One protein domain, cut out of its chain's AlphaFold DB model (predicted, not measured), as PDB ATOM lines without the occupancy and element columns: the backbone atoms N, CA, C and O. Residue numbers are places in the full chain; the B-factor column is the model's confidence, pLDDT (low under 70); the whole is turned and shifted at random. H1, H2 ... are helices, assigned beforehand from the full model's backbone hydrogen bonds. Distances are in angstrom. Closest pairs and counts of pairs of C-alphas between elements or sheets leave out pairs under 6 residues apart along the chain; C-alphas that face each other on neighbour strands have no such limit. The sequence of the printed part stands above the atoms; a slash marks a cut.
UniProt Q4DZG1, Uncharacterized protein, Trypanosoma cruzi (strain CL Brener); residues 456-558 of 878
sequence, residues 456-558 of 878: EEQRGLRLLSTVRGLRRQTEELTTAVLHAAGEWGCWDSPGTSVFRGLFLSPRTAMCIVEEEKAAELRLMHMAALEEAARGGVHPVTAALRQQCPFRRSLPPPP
ATOM      1  N   GLU A 456      14.840  25.243 -38.126       87.01
ATOM      2  CA  GLU A 456      15.581  25.026 -36.883       87.01
ATOM      3  C   GLU A 456      16.108  23.588 -36.751       87.01
ATOM      4  O   GLU A 456      17.277  23.398 -36.409       87.01
ATOM      5  N   GLU A 457      15.311  22.570 -37.084       89.19
ATOM      6  CA  GLU A 457      15.750  21.169 -37.086       89.19
ATOM      7  C   GLU A 457      16.801  20.902 -38.163       89.19
ATOM      8  O   GLU A 457      17.822  20.267 -37.886       89.19
ATOM      9  N   GLN A 458      16.616  21.438 -39.373       88.35
ATOM     10  CA  GLN A 458      17.602  21.326 -40.444       88.35
ATOM     11  C   GLN A 458      18.923  22.007 -40.043       88.35
ATOM     12  O   GLN A 458      20.006  21.452 -40.252       88.35
ATOM     13  N   ARG A 459      18.855  23.180 -39.400       88.34
ATOM     14  CA  ARG A 459      20.016  23.884 -38.833       88.34
ATOM     15  C   ARG A 459      20.666  23.098 -37.691       88.34
ATOM     16  O   ARG A 459      21.895  23.045 -37.626       88.34
ATOM     17  N   GLY A 460      19.874  22.455 -36.834       86.39
ATOM     18  CA  GLY A 460      20.340  21.580 -35.757       86.39
ATOM     19  C   GLY A 460      21.086  20.352 -36.284       86.39
ATOM     20  O   GLY A 460      22.201  20.076 -35.843       86.39
ATOM     21  N   LEU A 461      20.530  19.668 -37.287       87.35
ATOM     22  CA  LEU A 461      21.158  18.527 -37.960       87.35
ATOM     23  C   LEU A 461      22.444  18.923 -38.700       87.35
ATOM     24  O   LEU A 461      23.431  18.185 -38.633       87.35
ATOM     25  N   ARG A 462      22.478  20.099 -39.346       88.30
ATOM     26  CA  ARG A 462      23.708  20.664 -39.935       88.30
ATOM     27  C   ARG A 462      24.769  20.919 -38.862       88.30
ATOM     28  O   ARG A 462      25.895  20.460 -39.019       88.30
ATOM     29  N   LEU A 463      24.416  21.570 -37.749       88.28
ATOM     30  CA  LEU A 463      25.346  21.841 -36.646       88.28
ATOM     31  C   LEU A 463      25.885  20.547 -36.014       88.28
ATOM     32  O   LEU A 463      27.085  20.446 -35.759       88.28
ATOM     33  N   LEU A 464      25.029  19.544 -35.798       83.43
ATOM     34  CA  LEU A 464      25.440  18.225 -35.310       83.43
ATOM     35  C   LEU A 464      26.402  17.539 -36.285       83.43
ATOM     36  O   LEU A 464      27.409  16.988 -35.841       83.43
ATOM     37  N   SER A 465      26.145  17.620 -37.593       81.05
ATOM     38  CA  SER A 465      27.056  17.125 -38.632       81.05
ATOM     39  C   SER A 465      28.412  17.847 -38.600       81.05
ATOM     40  O   SER A 465      29.454  17.194 -38.560       81.05
ATOM     41  N   THR A 466      28.434  19.181 -38.482       83.29
ATOM     42  CA  THR A 466      29.683  19.955 -38.339       83.29
ATOM     43  C   THR A 466      30.460  19.570 -37.078       83.29
ATOM     44  O   THR A 466      31.670  19.364 -37.143       83.29
ATOM     45  N   VAL A 467      29.786  19.414 -35.932       81.13
ATOM     46  CA  VAL A 467      30.422  18.972 -34.676       81.13
ATOM     47  C   VAL A 467      30.971  17.545 -34.800       81.13
ATOM     48  O   VAL A 467      32.063  17.275 -34.303       81.13
ATOM     49  N   ARG A 468      30.268  16.641 -35.499       80.31
ATOM     50  CA  ARG A 468      30.757  15.287 -35.822       80.31
ATOM     51  C   ARG A 468      32.008  15.334 -36.708       80.31
ATOM     52  O   ARG A 468      32.974  14.643 -36.398       80.31
ATOM     53  N   GLY A 469      32.019  16.171 -37.746       79.75
ATOM     54  CA  GLY A 469      33.168  16.367 -38.638       79.75
ATOM     55  C   GLY A 469      34.402  16.902 -37.909       79.75
ATOM     56  O   GLY A 469      35.449  16.260 -37.930       79.75
ATOM     57  N   LEU A 470      34.256  18.013 -37.176       80.68
ATOM     58  CA  LEU A 470      35.334  18.602 -36.364       80.68
ATOM     59  C   LEU A 470      35.899  17.608 -35.342       80.68
ATOM     60  O   LEU A 470      37.105  17.571 -35.097       80.68
ATOM     61  N   ARG A 471      35.033  16.782 -34.746       78.91
ATOM     62  CA  ARG A 471      35.449  15.747 -33.803       78.91
ATOM     63  C   ARG A 471      36.284  14.657 -34.479       78.91
ATOM     64  O   ARG A 471      37.345  14.339 -33.953       78.91
ATOM     65  N   ARG A 472      35.847  14.123 -35.627       78.48
ATOM     66  CA  ARG A 472      36.621  13.127 -36.396       78.48
ATOM     67  C   ARG A 472      37.984  13.678 -36.798       78.48
ATOM     68  O   ARG A 472      38.986  13.063 -36.470       78.48
ATOM     69  N   GLN A 473      38.026  14.896 -37.341       80.97
ATOM     70  CA  GLN A 473      39.277  15.594 -37.661       80.97
ATOM     71  C   GLN A 473      40.189  15.757 -36.435       80.97
ATOM     72  O   GLN A 473      41.402  15.617 -36.543       80.97
ATOM     73  N   THR A 474      39.624  16.018 -35.251       79.18
ATOM     74  CA  THR A 474      40.400  16.099 -34.001       79.18
ATOM     75  C   THR A 474      40.954  14.729 -33.587       79.18
ATOM     76  O   THR A 474      42.099  14.648 -33.148       79.18
ATOM     77  N   GLU A 475      40.178  13.652 -33.729       79.21
ATOM     78  CA  GLU A 475      40.609  12.278 -33.422       79.21
ATOM     79  C   GLU A 475      41.665  11.776 -34.433       79.21
ATOM     80  O   GLU A 475      42.686  11.224 -34.020       79.21
ATOM     81  N   GLU A 476      41.501  12.059 -35.728       77.62
ATOM     82  CA  GLU A 476      42.477  11.806 -36.805       77.62
ATOM     83  C   GLU A 476      43.790  12.571 -36.579       77.62
ATOM     84  O   GLU A 476      44.875  11.999 -36.651       77.62
ATOM     85  N   LEU A 477      43.708  13.858 -36.238       81.44
ATOM     86  CA  LEU A 477      44.874  14.699 -35.980       81.44
ATOM     87  C   LEU A 477      45.608  14.294 -34.699       81.44
ATOM     88  O   LEU A 477      46.836  14.236 -34.680       81.44
ATOM     89  N   THR A 478      44.868  13.950 -33.643       78.04
ATOM     90  CA  THR A 478      45.457  13.393 -32.417       78.04
ATOM     91  C   THR A 478      46.145  12.060 -32.723       78.04
ATOM     92  O   THR A 478      47.261  11.832 -32.267       78.04
ATOM     93  N   THR A 479      45.539  11.224 -33.569       74.62
ATOM     94  CA  THR A 479      46.130   9.966 -34.050       74.62
ATOM     95  C   THR A 479      47.440  10.209 -34.800       74.62
ATOM     96  O   THR A 479      48.465   9.625 -34.447       74.62
ATOM     97  N   ALA A 480      47.451  11.134 -35.762       74.33
ATOM     98  CA  ALA A 480      48.646  11.502 -36.517       74.33
ATOM     99  C   ALA A 480      49.776  12.036 -35.615       74.33
ATOM    100  O   ALA A 480      50.924  11.624 -35.770       74.33
ATOM    101  N   VAL A 481      49.462  12.892 -34.632       78.27
ATOM    102  CA  VAL A 481      50.445  13.424 -33.669       78.27
ATOM    103  C   VAL A 481      51.058  12.311 -32.811       78.27
ATOM    104  O   VAL A 481      52.274  12.293 -32.619       78.27
ATOM    105  N   LEU A 482      50.256  11.358 -32.329       76.20
ATOM    106  CA  LEU A 482      50.747  10.236 -31.521       76.20
ATOM    107  C   LEU A 482      51.618   9.268 -32.329       76.20
ATOM    108  O   LEU A 482      52.664   8.845 -31.837       76.20
ATOM    109  N   HIS A 483      51.235   8.962 -33.574       76.20
ATOM    110  CA  HIS A 483      52.073   8.182 -34.488       76.20
ATOM    111  C   HIS A 483      53.389   8.904 -34.806       76.20
ATOM    112  O   HIS A 483      54.454   8.300 -34.693       76.20
ATOM    113  N   ALA A 484      53.346  10.201 -35.132       76.99
ATOM    114  CA  ALA A 484      54.537  10.998 -35.437       76.99
ATOM    115  C   ALA A 484      55.490  11.153 -34.236       76.99
ATOM    116  O   ALA A 484      56.701  11.282 -34.419       76.99
ATOM    117  N   ALA A 485      54.960  11.124 -33.010       80.50
ATOM    118  CA  ALA A 485      55.743  11.132 -31.778       80.50
ATOM    119  C   ALA A 485      56.261   9.742 -31.355       80.50
ATOM    120  O   ALA A 485      57.102   9.664 -30.462       80.50
ATOM    121  N   GLY A 486      55.770   8.655 -31.960       78.80
ATOM    122  CA  GLY A 486      56.064   7.286 -31.524       78.80
ATOM    123  C   GLY A 486      55.397   6.893 -30.198       78.80
ATOM    124  O   GLY A 486      55.820   5.929 -29.569       78.80
ATOM    125  N   GLU A 487      54.360   7.620 -29.766       81.24
ATOM    126  CA  GLU A 487      53.626   7.386 -28.509       81.24
ATOM    127  C   GLU A 487      52.197   6.850 -28.753       81.24
ATOM    128  O   GLU A 487      51.278   7.072 -27.961       81.24
ATOM    129  N   TRP A 488      51.982   6.130 -29.857       74.19
ATOM    130  CA  TRP A 488      50.744   5.378 -30.081       74.19
ATOM    131  C   TRP A 488      50.546   4.323 -28.974       74.19
ATOM    132  O   TRP A 488      51.500   3.654 -28.583       74.19
ATOM    133  N   GLY A 489      49.333   4.200 -28.422       68.26
ATOM    134  CA  GLY A 489      49.062   3.337 -27.259       68.26
ATOM    135  C   GLY A 489      49.463   3.926 -25.895       68.26
ATOM    136  O   GLY A 489      49.332   3.261 -24.867       68.26
ATOM    137  N   CYS A 490      49.915   5.184 -25.825       74.66
ATOM    138  CA  CYS A 490      50.291   5.831 -24.558       74.66
ATOM    139  C   CYS A 490      49.188   5.865 -23.484       74.66
ATOM    140  O   CYS A 490      49.490   5.938 -22.290       74.66
ATOM    141  N   TRP A 491      47.917   5.806 -23.884       71.46
ATOM    142  CA  TRP A 491      46.764   5.763 -22.983       71.46
ATOM    143  C   TRP A 491      46.638   4.430 -22.223       71.46
ATOM    144  O   TRP A 491      46.086   4.423 -21.122       71.46
ATOM    145  N   ASP A 492      47.192   3.334 -22.756       68.92
ATOM    146  CA  ASP A 492      47.221   2.018 -22.100       68.92
ATOM    147  C   ASP A 492      48.337   1.938 -21.046       68.92
ATOM    148  O   ASP A 492      48.218   1.236 -20.042       68.92
ATOM    149  N   SER A 493      49.415   2.707 -21.234       68.26
ATOM    150  CA  SER A 493      50.554   2.813 -20.311       68.26
ATOM    151  C   SER A 493      50.888   4.275 -19.963       68.26
ATOM    152  O   SER A 493      51.990   4.754 -20.243       68.26
ATOM    153  N   PRO A 494      49.991   5.005 -19.266       63.67
ATOM    154  CA  PRO A 494      50.128   6.445 -19.016       63.67
ATOM    155  C   PRO A 494      51.266   6.820 -18.048       63.67
ATOM    156  O   PRO A 494      51.390   7.977 -17.653       63.67
ATOM    157  N   GLY A 495      52.083   5.863 -17.598       70.24
ATOM    158  CA  GLY A 495      53.178   6.098 -16.656       70.24
ATOM    159  C   GLY A 495      54.400   6.794 -17.266       70.24
ATOM    160  O   GLY A 495      55.078   7.531 -16.549       70.24
ATOM    161  N   THR A 496      54.669   6.573 -18.557       69.01
ATOM    162  CA  THR A 496      55.930   6.945 -19.237       69.01
ATOM    163  C   THR A 496      55.776   7.990 -20.343       69.01
ATOM    164  O   THR A 496      56.758   8.637 -20.694       69.01
ATOM    165  N   SER A 497      54.565   8.162 -20.874       75.24
ATOM    166  CA  SER A 497      54.253   9.049 -22.000       75.24
ATOM    167  C   SER A 497      54.329  10.542 -21.653       75.24
ATOM    168  O   SER A 497      53.908  10.962 -20.569       75.24
ATOM    169  N   VAL A 498      54.785  11.362 -22.608       72.63
ATOM    170  CA  VAL A 498      54.716  12.833 -22.527       72.63
ATOM    171  C   VAL A 498      53.265  13.319 -22.629       72.63
ATOM    172  O   VAL A 498      52.899  14.319 -22.013       72.63
ATOM    173  N   PHE A 499      52.407  12.567 -23.320       69.67
ATOM    174  CA  PHE A 499      50.968  12.807 -23.454       69.67
ATOM    175  C   PHE A 499      50.128  12.282 -22.277       69.67
ATOM    176  O   PHE A 499      48.896  12.231 -22.359       69.67
ATOM    177  N   ARG A 500      50.752  11.927 -21.144       66.74
ATOM    178  CA  ARG A 500      50.045  11.595 -19.899       66.74
ATOM    179  C   ARG A 500      49.103  12.736 -19.494       66.74
ATOM    180  O   ARG A 500      49.541  13.776 -19.011       66.74
ATOM    181  N   GLY A 501      47.796  12.500 -19.613       66.95
ATOM    182  CA  GLY A 501      46.758  13.499 -19.335       66.95
ATOM    183  C   GLY A 501      46.135  14.155 -20.567       66.95
ATOM    184  O   GLY A 501      45.246  14.984 -20.404       66.95
ATOM    185  N   LEU A 502      46.529  13.765 -21.785       67.59
ATOM    186  CA  LEU A 502      45.736  14.048 -22.987       67.59
ATOM    187  C   LEU A 502      44.582  13.063 -23.190       67.59
ATOM    188  O   LEU A 502      43.670  13.380 -23.942       67.59
ATOM    189  N   PHE A 503      44.575  11.926 -22.487       70.95
ATOM    190  CA  PHE A 503      43.536  10.896 -22.576       70.95
ATOM    191  C   PHE A 503      42.905  10.627 -21.214       70.95
ATOM    192  O   PHE A 503      43.572  10.672 -20.176       70.95
ATOM    193  N   LEU A 504      41.602  10.353 -21.218       67.49
ATOM    194  CA  LEU A 504      40.914   9.785 -20.068       67.49
ATOM    195  C   LEU A 504      41.515   8.425 -19.700       67.49
ATOM    196  O   LEU A 504      41.997   7.688 -20.557       67.49
ATOM    197  N   SER A 505      41.435   8.068 -18.415       69.00
ATOM    198  CA  SER A 505      41.842   6.731 -17.972       69.00
ATOM    199  C   SER A 505      41.026   5.647 -18.700       69.00
ATOM    200  O   SER A 505      39.838   5.886 -18.950       69.00
ATOM    201  N   PRO A 506      41.588   4.453 -18.981       69.26
ATOM    202  CA  PRO A 506      40.872   3.384 -19.685       69.26
ATOM    203  C   PRO A 506      39.491   3.073 -19.088       69.26
ATOM    204  O   PRO A 506      38.511   2.939 -19.815       69.26
ATOM    205  N   ARG A 507      39.372   3.093 -17.751       69.50
ATOM    206  CA  ARG A 507      38.095   2.920 -17.040       69.50
ATOM    207  C   ARG A 507      37.064   4.001 -17.390       69.50
ATOM    208  O   ARG A 507      35.897   3.685 -17.578       69.50
ATOM    209  N   THR A 508      37.469   5.267 -17.479       71.91
ATOM    210  CA  THR A 508      36.554   6.365 -17.842       71.91
ATOM    211  C   THR A 508      36.221   6.352 -19.335       71.91
ATOM    212  O   THR A 508      35.094   6.671 -19.704       71.91
ATOM    213  N   ALA A 509      37.169   5.952 -20.189       71.35
ATOM    214  CA  ALA A 509      36.914   5.746 -21.612       71.35
ATOM    215  C   ALA A 509      35.863   4.640 -21.835       71.35
ATOM    216  O   ALA A 509      34.908   4.867 -22.575       71.35
ATOM    217  N   MET A 510      35.965   3.508 -21.123       71.96
ATOM    218  CA  MET A 510      34.952   2.442 -21.140       71.96
ATOM    219  C   MET A 510      33.556   2.947 -20.752       71.96
ATOM    220  O   MET A 510      32.616   2.738 -21.513       71.96
ATOM    221  N   CYS A 511      33.417   3.671 -19.633       76.36
ATOM    222  CA  CYS A 511      32.116   4.207 -19.208       76.36
ATOM    223  C   CYS A 511      31.476   5.137 -20.256       76.36
ATOM    224  O   CYS A 511      30.254   5.208 -20.361       76.36
ATOM    225  N   ILE A 512      32.284   5.848 -21.048       72.76
ATOM    226  CA  ILE A 512      31.783   6.718 -22.119       72.76
ATOM    227  C   ILE A 512      31.351   5.904 -23.344       72.76
ATOM    228  O   ILE A 512      30.323   6.224 -23.933       72.76
ATOM    229  N   VAL A 513      32.060   4.824 -23.690       77.84
ATOM    230  CA  VAL A 513      31.621   3.876 -24.733       77.84
ATOM    231  C   VAL A 513      30.307   3.191 -24.333       77.84
ATOM    232  O   VAL A 513      29.428   2.998 -25.172       77.84
ATOM    233  N   GLU A 514      30.134   2.857 -23.051       81.30
ATOM    234  CA  GLU A 514      28.870   2.345 -22.507       81.30
ATOM    235  C   GLU A 514      27.745   3.391 -22.582       81.30
ATOM    236  O   GLU A 514      26.641   3.061 -23.021       81.30
ATOM    237  N   GLU A 515      28.007   4.660 -22.240       78.93
ATOM    238  CA  GLU A 515      27.010   5.730 -22.384       78.93
ATOM    239  C   GLU A 515      26.634   5.991 -23.855       78.93
ATOM    240  O   GLU A 515      25.460   6.234 -24.145       78.93
ATOM    241  N   GLU A 516      27.584   5.905 -24.791       78.88
ATOM    242  CA  GLU A 516      27.316   6.050 -26.228       78.88
ATOM    243  C   GLU A 516      26.448   4.906 -26.764       78.88
ATOM    244  O   GLU A 516      25.436   5.179 -27.411       78.88
ATOM    245  N   LYS A 517      26.737   3.650 -26.397       83.17
ATOM    246  CA  LYS A 517      25.859   2.501 -26.696       83.17
ATOM    247  C   LYS A 517      24.467   2.666 -26.075       83.17
ATOM    248  O   LYS A 517      23.456   2.395 -26.717       83.17
ATOM    249  N   ALA A 518      24.385   3.164 -24.841       84.07
ATOM    250  CA  ALA A 518      23.108   3.443 -24.188       84.07
ATOM    251  C   ALA A 518      22.353   4.625 -24.829       84.07
ATOM    252  O   ALA A 518      21.129   4.700 -24.730       84.07
ATOM    253  N   ALA A 519      23.041   5.583 -25.458       80.99
ATOM    254  CA  ALA A 519      22.422   6.654 -26.240       80.99
ATOM    255  C   ALA A 519      21.901   6.146 -27.594       80.99
ATOM    256  O   ALA A 519      20.779   6.481 -27.967       80.99
ATOM    257  N   GLU A 520      22.664   5.288 -28.275       83.13
ATOM    258  CA  GLU A 520      22.253   4.584 -29.497       83.13
ATOM    259  C   GLU A 520      20.988   3.743 -29.261       83.13
ATOM    260  O   GLU A 520      19.991   3.934 -29.957       83.13
ATOM    261  N   LEU A 521      20.964   2.906 -28.217       86.37
ATOM    262  CA  LEU A 521      19.782   2.115 -27.847       86.37
ATOM    263  C   LEU A 521      18.554   2.987 -27.542       86.37
ATOM    264  O   LEU A 521      17.445   2.655 -27.959       86.37
ATOM    265  N   ARG A 522      18.734   4.131 -26.866       86.69
ATOM    266  CA  ARG A 522      17.639   5.086 -26.613       86.69
ATOM    267  C   ARG A 522      17.119   5.734 -27.896       86.69
ATOM    268  O   ARG A 522      15.911   5.904 -28.015       86.69
ATOM    269  N   LEU A 523      17.990   6.060 -28.851       87.16
ATOM    270  CA  LEU A 523      17.587   6.607 -30.149       87.16
ATOM    271  C   LEU A 523      16.837   5.564 -30.996       87.16
ATOM    272  O   LEU A 523      15.819   5.894 -31.601       87.16
ATOM    273  N   MET A 524      17.290   4.306 -30.994       87.46
ATOM    274  CA  MET A 524      16.573   3.195 -31.633       87.46
ATOM    275  C   MET A 524      15.187   2.989 -31.004       87.46
ATOM    276  O   MET A 524      14.205   2.845 -31.726       87.46
ATOM    277  N   HIS A 525      15.088   3.043 -29.671       90.01
ATOM    278  CA  HIS A 525      13.817   2.933 -28.953       90.01
ATOM    279  C   HIS A 525      12.877   4.116 -29.230       90.01
ATOM    280  O   HIS A 525      11.689   3.906 -29.448       90.01
ATOM    281  N   MET A 526      13.390   5.352 -29.281       87.18
ATOM    282  CA  MET A 526      12.600   6.519 -29.701       87.18
ATOM    283  C   MET A 526      12.051   6.347 -31.117       87.18
ATOM    284  O   MET A 526      10.870   6.582 -31.330       87.18
ATOM    285  N   ALA A 527      12.875   5.882 -32.058       88.47
ATOM    286  CA  ALA A 527      12.427   5.640 -33.423       88.47
ATOM    287  C   ALA A 527      11.345   4.555 -33.496       88.47
ATOM    288  O   ALA A 527      10.342   4.764 -34.163       88.47
ATOM    289  N   ALA A 528      11.505   3.445 -32.767       89.43
ATOM    290  CA  ALA A 528      10.498   2.386 -32.705       89.43
ATOM    291  C   ALA A 528       9.174   2.863 -32.072       89.43
ATOM    292  O   ALA A 528       8.101   2.484 -32.531       89.43
ATOM    293  N   LEU A 529       9.234   3.724 -31.046       89.80
ATOM    294  CA  LEU A 529       8.043   4.346 -30.455       89.80
ATOM    295  C   LEU A 529       7.372   5.349 -31.402       89.80
ATOM    296  O   LEU A 529       6.149   5.374 -31.480       89.80
ATOM    297  N   GLU A 530       8.140   6.173 -32.118       88.85
ATOM    298  CA  GLU A 530       7.609   7.089 -33.138       88.85
ATOM    299  C   GLU A 530       6.940   6.316 -34.280       88.85
ATOM    300  O   GLU A 530       5.811   6.627 -34.652       88.85
ATOM    301  N   GLU A 531       7.600   5.267 -34.773       88.38
ATOM    302  CA  GLU A 531       7.104   4.373 -35.818       88.38
ATOM    303  C   GLU A 531       5.794   3.691 -35.398       88.38
ATOM    304  O   GLU A 531       4.813   3.748 -36.140       88.38
ATOM    305  N   ALA A 532       5.725   3.164 -34.171       88.69
ATOM    306  CA  ALA A 532       4.509   2.572 -33.615       88.69
ATOM    307  C   ALA A 532       3.378   3.591 -33.364       88.69
ATOM    308  O   ALA A 532       2.209   3.265 -33.554       88.69
ATOM    309  N   ALA A 533       3.699   4.819 -32.936       88.45
ATOM    310  CA  ALA A 533       2.701   5.827 -32.566       88.45
ATOM    311  C   ALA A 533       2.191   6.676 -33.745       88.45
ATOM    312  O   ALA A 533       1.091   7.220 -33.672       88.45
ATOM    313  N   ARG A 534       2.994   6.844 -34.804       82.18
ATOM    314  CA  ARG A 534       2.696   7.728 -35.949       82.18
ATOM    315  C   ARG A 534       2.659   7.007 -37.298       82.18
ATOM    316  O   ARG A 534       2.360   7.643 -38.303       82.18
ATOM    317  N   GLY A 535       2.974   5.711 -37.342       83.92
ATOM    318  CA  GLY A 535       3.124   4.960 -38.594       83.92
ATOM    319  C   GLY A 535       4.392   5.316 -39.380       83.92
ATOM    320  O   GLY A 535       4.463   5.030 -40.572       83.92
ATOM    321  N   GLY A 536       5.370   5.963 -38.738       85.27
ATOM    322  CA  GLY A 536       6.640   6.360 -39.344       85.27
ATOM    323  C   GLY A 536       7.575   7.065 -38.355       85.27
ATOM    324  O   GLY A 536       7.129   7.716 -37.410       85.27
ATOM    325  N   VAL A 537       8.885   6.928 -38.571       86.54
ATOM    326  CA  VAL A 537       9.932   7.584 -37.767       86.54
ATOM    327  C   VAL A 537       9.984   9.078 -38.103       86.54
ATOM    328  O   VAL A 537       9.929   9.445 -39.277       86.54
ATOM    329  N   HIS A 538      10.145   9.955 -37.107       86.42
ATOM    330  CA  HIS A 538      10.257  11.390 -37.362       86.42
ATOM    331  C   HIS A 538      11.512  11.701 -38.202       86.42
ATOM    332  O   HIS A 538      12.575  11.147 -37.904       86.42
ATOM    333  N   PRO A 539      11.473  12.614 -39.191       85.54
ATOM    334  CA  PRO A 539      12.624  12.886 -40.062       85.54
ATOM    335  C   PRO A 539      13.904  13.280 -39.313       85.54
ATOM    336  O   PRO A 539      14.999  12.891 -39.717       85.54
ATOM    337  N   VAL A 540      13.788  13.970 -38.170       87.29
ATOM    338  CA  VAL A 540      14.931  14.244 -37.277       87.29
ATOM    339  C   VAL A 540      15.512  12.957 -36.697       87.29
ATOM    340  O   VAL A 540      16.724  12.762 -36.722       87.29
ATOM    341  N   THR A 541      14.667  12.066 -36.185       86.88
ATOM    342  CA  THR A 541      15.071  10.793 -35.578       86.88
ATOM    343  C   THR A 541      15.660   9.849 -36.631       86.88
ATOM    344  O   THR A 541      16.692   9.221 -36.386       86.88
ATOM    345  N   ALA A 542      15.094   9.823 -37.841       86.15
ATOM    346  CA  ALA A 542      15.644   9.117 -38.994       86.15
ATOM    347  C   ALA A 542      17.024   9.674 -39.397       86.15
ATOM    348  O   ALA A 542      17.983   8.910 -39.513       86.15
ATOM    349  N   ALA A 543      17.170  10.998 -39.508       85.11
ATOM    350  CA  ALA A 543      18.452  11.645 -39.794       85.11
ATOM    351  C   ALA A 543      19.496  11.399 -38.687       85.11
ATOM    352  O   ALA A 543      20.670  11.190 -38.984       85.11
ATOM    353  N   LEU A 544      19.088  11.366 -37.414       85.25
ATOM    354  CA  LEU A 544      19.963  11.020 -36.290       85.25
ATOM    355  C   LEU A 544      20.389   9.543 -36.294       85.25
ATOM    356  O   LEU A 544      21.487   9.260 -35.820       85.25
ATOM    357  N   ARG A 545      19.565   8.620 -36.821       84.34
ATOM    358  CA  ARG A 545      19.938   7.207 -37.041       84.34
ATOM    359  C   ARG A 545      20.892   7.050 -38.228       84.34
ATOM    360  O   ARG A 545      21.890   6.352 -38.100       84.34
ATOM    361  N   GLN A 546      20.615   7.720 -39.352       82.68
ATOM    362  CA  GLN A 546      21.464   7.703 -40.554       82.68
ATOM    363  C   GLN A 546      22.835   8.346 -40.312       82.68
ATOM    364  O   GLN A 546      23.858   7.840 -40.768       82.68
ATOM    365  N   GLN A 547      22.885   9.448 -39.558       75.25
ATOM    366  CA  GLN A 547      24.135   9.969 -39.018       75.25
ATOM    367  C   GLN A 547      24.612   9.027 -37.903       75.25
ATOM    368  O   GLN A 547      24.366   9.300 -36.724       75.25
ATOM    369  N   CYS A 548      25.307   7.944 -38.275       62.97
ATOM    370  CA  CYS A 548      25.730   6.863 -37.378       62.97
ATOM    371  C   CYS A 548      26.218   7.376 -36.009       62.97
ATOM    372  O   CYS A 548      26.945   8.381 -35.964       62.97
ATOM    373  N   PRO A 549      25.863   6.707 -34.895       64.30
ATOM    374  CA  PRO A 549      26.316   7.102 -33.567       64.30
ATOM    375  C   PRO A 549      27.844   7.189 -33.507       64.30
ATOM    376  O   PRO A 549      28.563   6.506 -34.241       64.30
ATOM    377  N   PHE A 550      28.341   8.090 -32.658       65.00
ATOM    378  CA  PHE A 550      29.762   8.408 -32.543       65.00
ATOM    379  C   PHE A 550      30.582   7.168 -32.145       65.00
ATOM    380  O   PHE A 550      30.735   6.875 -30.964       65.00
ATOM    381  N   ARG A 551      31.162   6.462 -33.121       67.40
ATOM    382  CA  ARG A 551      32.248   5.511 -32.869       67.40
ATOM    383  C   ARG A 551      33.563   6.283 -32.861       67.40
ATOM    384  O   ARG A 551      33.999   6.761 -33.905       67.40
ATOM    385  N   ARG A 552      34.133   6.454 -31.668       66.45
ATOM    386  CA  ARG A 552      35.432   7.104 -31.448       66.45
ATOM    387  C   ARG A 552      36.550   6.100 -31.714       66.45
ATOM    388  O   ARG A 552      36.428   4.952 -31.290       66.45
ATOM    389  N   SER A 553      37.632   6.523 -32.362       68.19
ATOM    390  CA  SER A 553      38.848   5.698 -32.488       68.19
ATOM    391  C   SER A 553      39.764   5.819 -31.267       68.19
ATOM    392  O   SER A 553      40.525   4.900 -30.972       68.19
ATOM    393  N   LEU A 554      39.674   6.938 -30.542       65.79
ATOM    394  CA  LEU A 554      40.513   7.253 -29.391       65.79
ATOM    395  C   LEU A 554      39.709   7.365 -28.089       65.79
ATOM    396  O   LEU A 554      38.555   7.819 -28.104       65.79
ATOM    397  N   PRO A 555      40.322   7.038 -26.931       64.86
ATOM    398  CA  PRO A 555      39.762   7.419 -25.646       64.86
ATOM    399  C   PRO A 555      39.597   8.947 -25.601       64.86
ATOM    400  O   PRO A 555      40.443   9.681 -26.118       64.86
ATOM    401  N   PRO A 556      38.519   9.470 -24.996       62.85
ATOM    402  CA  PRO A 556      38.237  10.896 -25.073       62.85
ATOM    403  C   PRO A 556      39.309  11.689 -24.321       62.85
ATOM    404  O   PRO A 556      39.799  11.202 -23.295       62.85
ATOM    405  N   PRO A 557      39.640  12.920 -24.743       63.04
ATOM    406  CA  PRO A 557      40.476  13.774 -23.922       63.04
ATOM    407  C   PRO A 557      39.768  14.088 -22.594       63.04
ATOM    408  O   PRO A 557      38.537  14.230 -22.570       63.04
ATOM    409  N   PRO A 558      40.508  14.189 -21.474       55.47
ATOM    410  CA  PRO A 558      39.926  14.598 -20.208       55.47
ATOM    411  C   PRO A 558      39.386  16.019 -20.338       55.47
ATOM    412  O   PRO A 558      39.889  16.827 -21.121       55.47
TER     413      PRO A 558
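This is residues 456 to 558 of the 878 residues of an uncharacterized protein of Trypanosoma cruzi (strain CL Brener) (UniProt Q4DZG1). What shape do these coordinates make? The model is a loose rod of two long helices: H1 runs along it one way, and H2 comes back beside it across a gap, after a loop of residues 486 to 505 at one end. Near the other end the short helix H3 sits in the gap and bridges H1 and H2, and the last stretch, residues 547 to 558, runs back along the gap from there. What is it made of, and how large is it? The printed part has 103 residues with three named helices, in the order H1, H2, H3, and no named strand; the class is all helix. The whole is loose, with a radius of gyration of the C-alphas of 17.4 A, and its C-alphas span 56 by 26 by 17 A.

Where does the first helix lie? H1 holds residues 456 to 485, from C-alpha 456 at (15.581, 25.026, -36.883) to C-alpha 485 at (55.743, 11.132, -31.778), a length of 42.8 A. Which helix follows? H2 holds residues 506 to 534 and measures 41.7 A from first to last C-alpha, beginning at C-alpha 506 at (40.872, 3.384, -19.685). Where is the last helix? H3 holds residues 539 to 546, 10.3 A from first to last C-alpha, and ends at C-alpha 546 at (21.464, 7.703, -40.554).

How does H1 stand to H3? They touch, H1 with residues 457 to 461 alone, and the closest C-alphas, those of Glu 457 and Val 540, are 7.0 A apart. They run the same way at a shallow tilt of 19 degrees. How does H2 stand to the other two? H2 and H3 form a helical hairpin: they touch, H2 with residues 523 to 527 alone, the closest C-alphas being those of Ala 527 and Thr 541 at 6.2 A, and they run opposite ways at a steep tilt of 42 degrees. H1 and H2 are apart, with no C-alpha of the one within 8 A of the other. What do the helix backbones show? In H1, H2 and H3 every O i to N i+4 pair is within hydrogen-bond range.

How far does it reach? The two C-alphas farthest apart, those of Thr 496 and Gly 535, are 56.3 A apart. Is there a cut, and how are the helices linked? The printed part has no cut; the link from H1 to H2, with 20 residues, is long, and the link from H2 to H3, with 4 residues, is tight. Where is confidence low? The mean pLDDT of the printed part is 78.1, and 24 residues are under 70: residue 489, residues 492 to 494, residue 496, residues 499 to 502, residues 504 to 507 and residues 548 to 558.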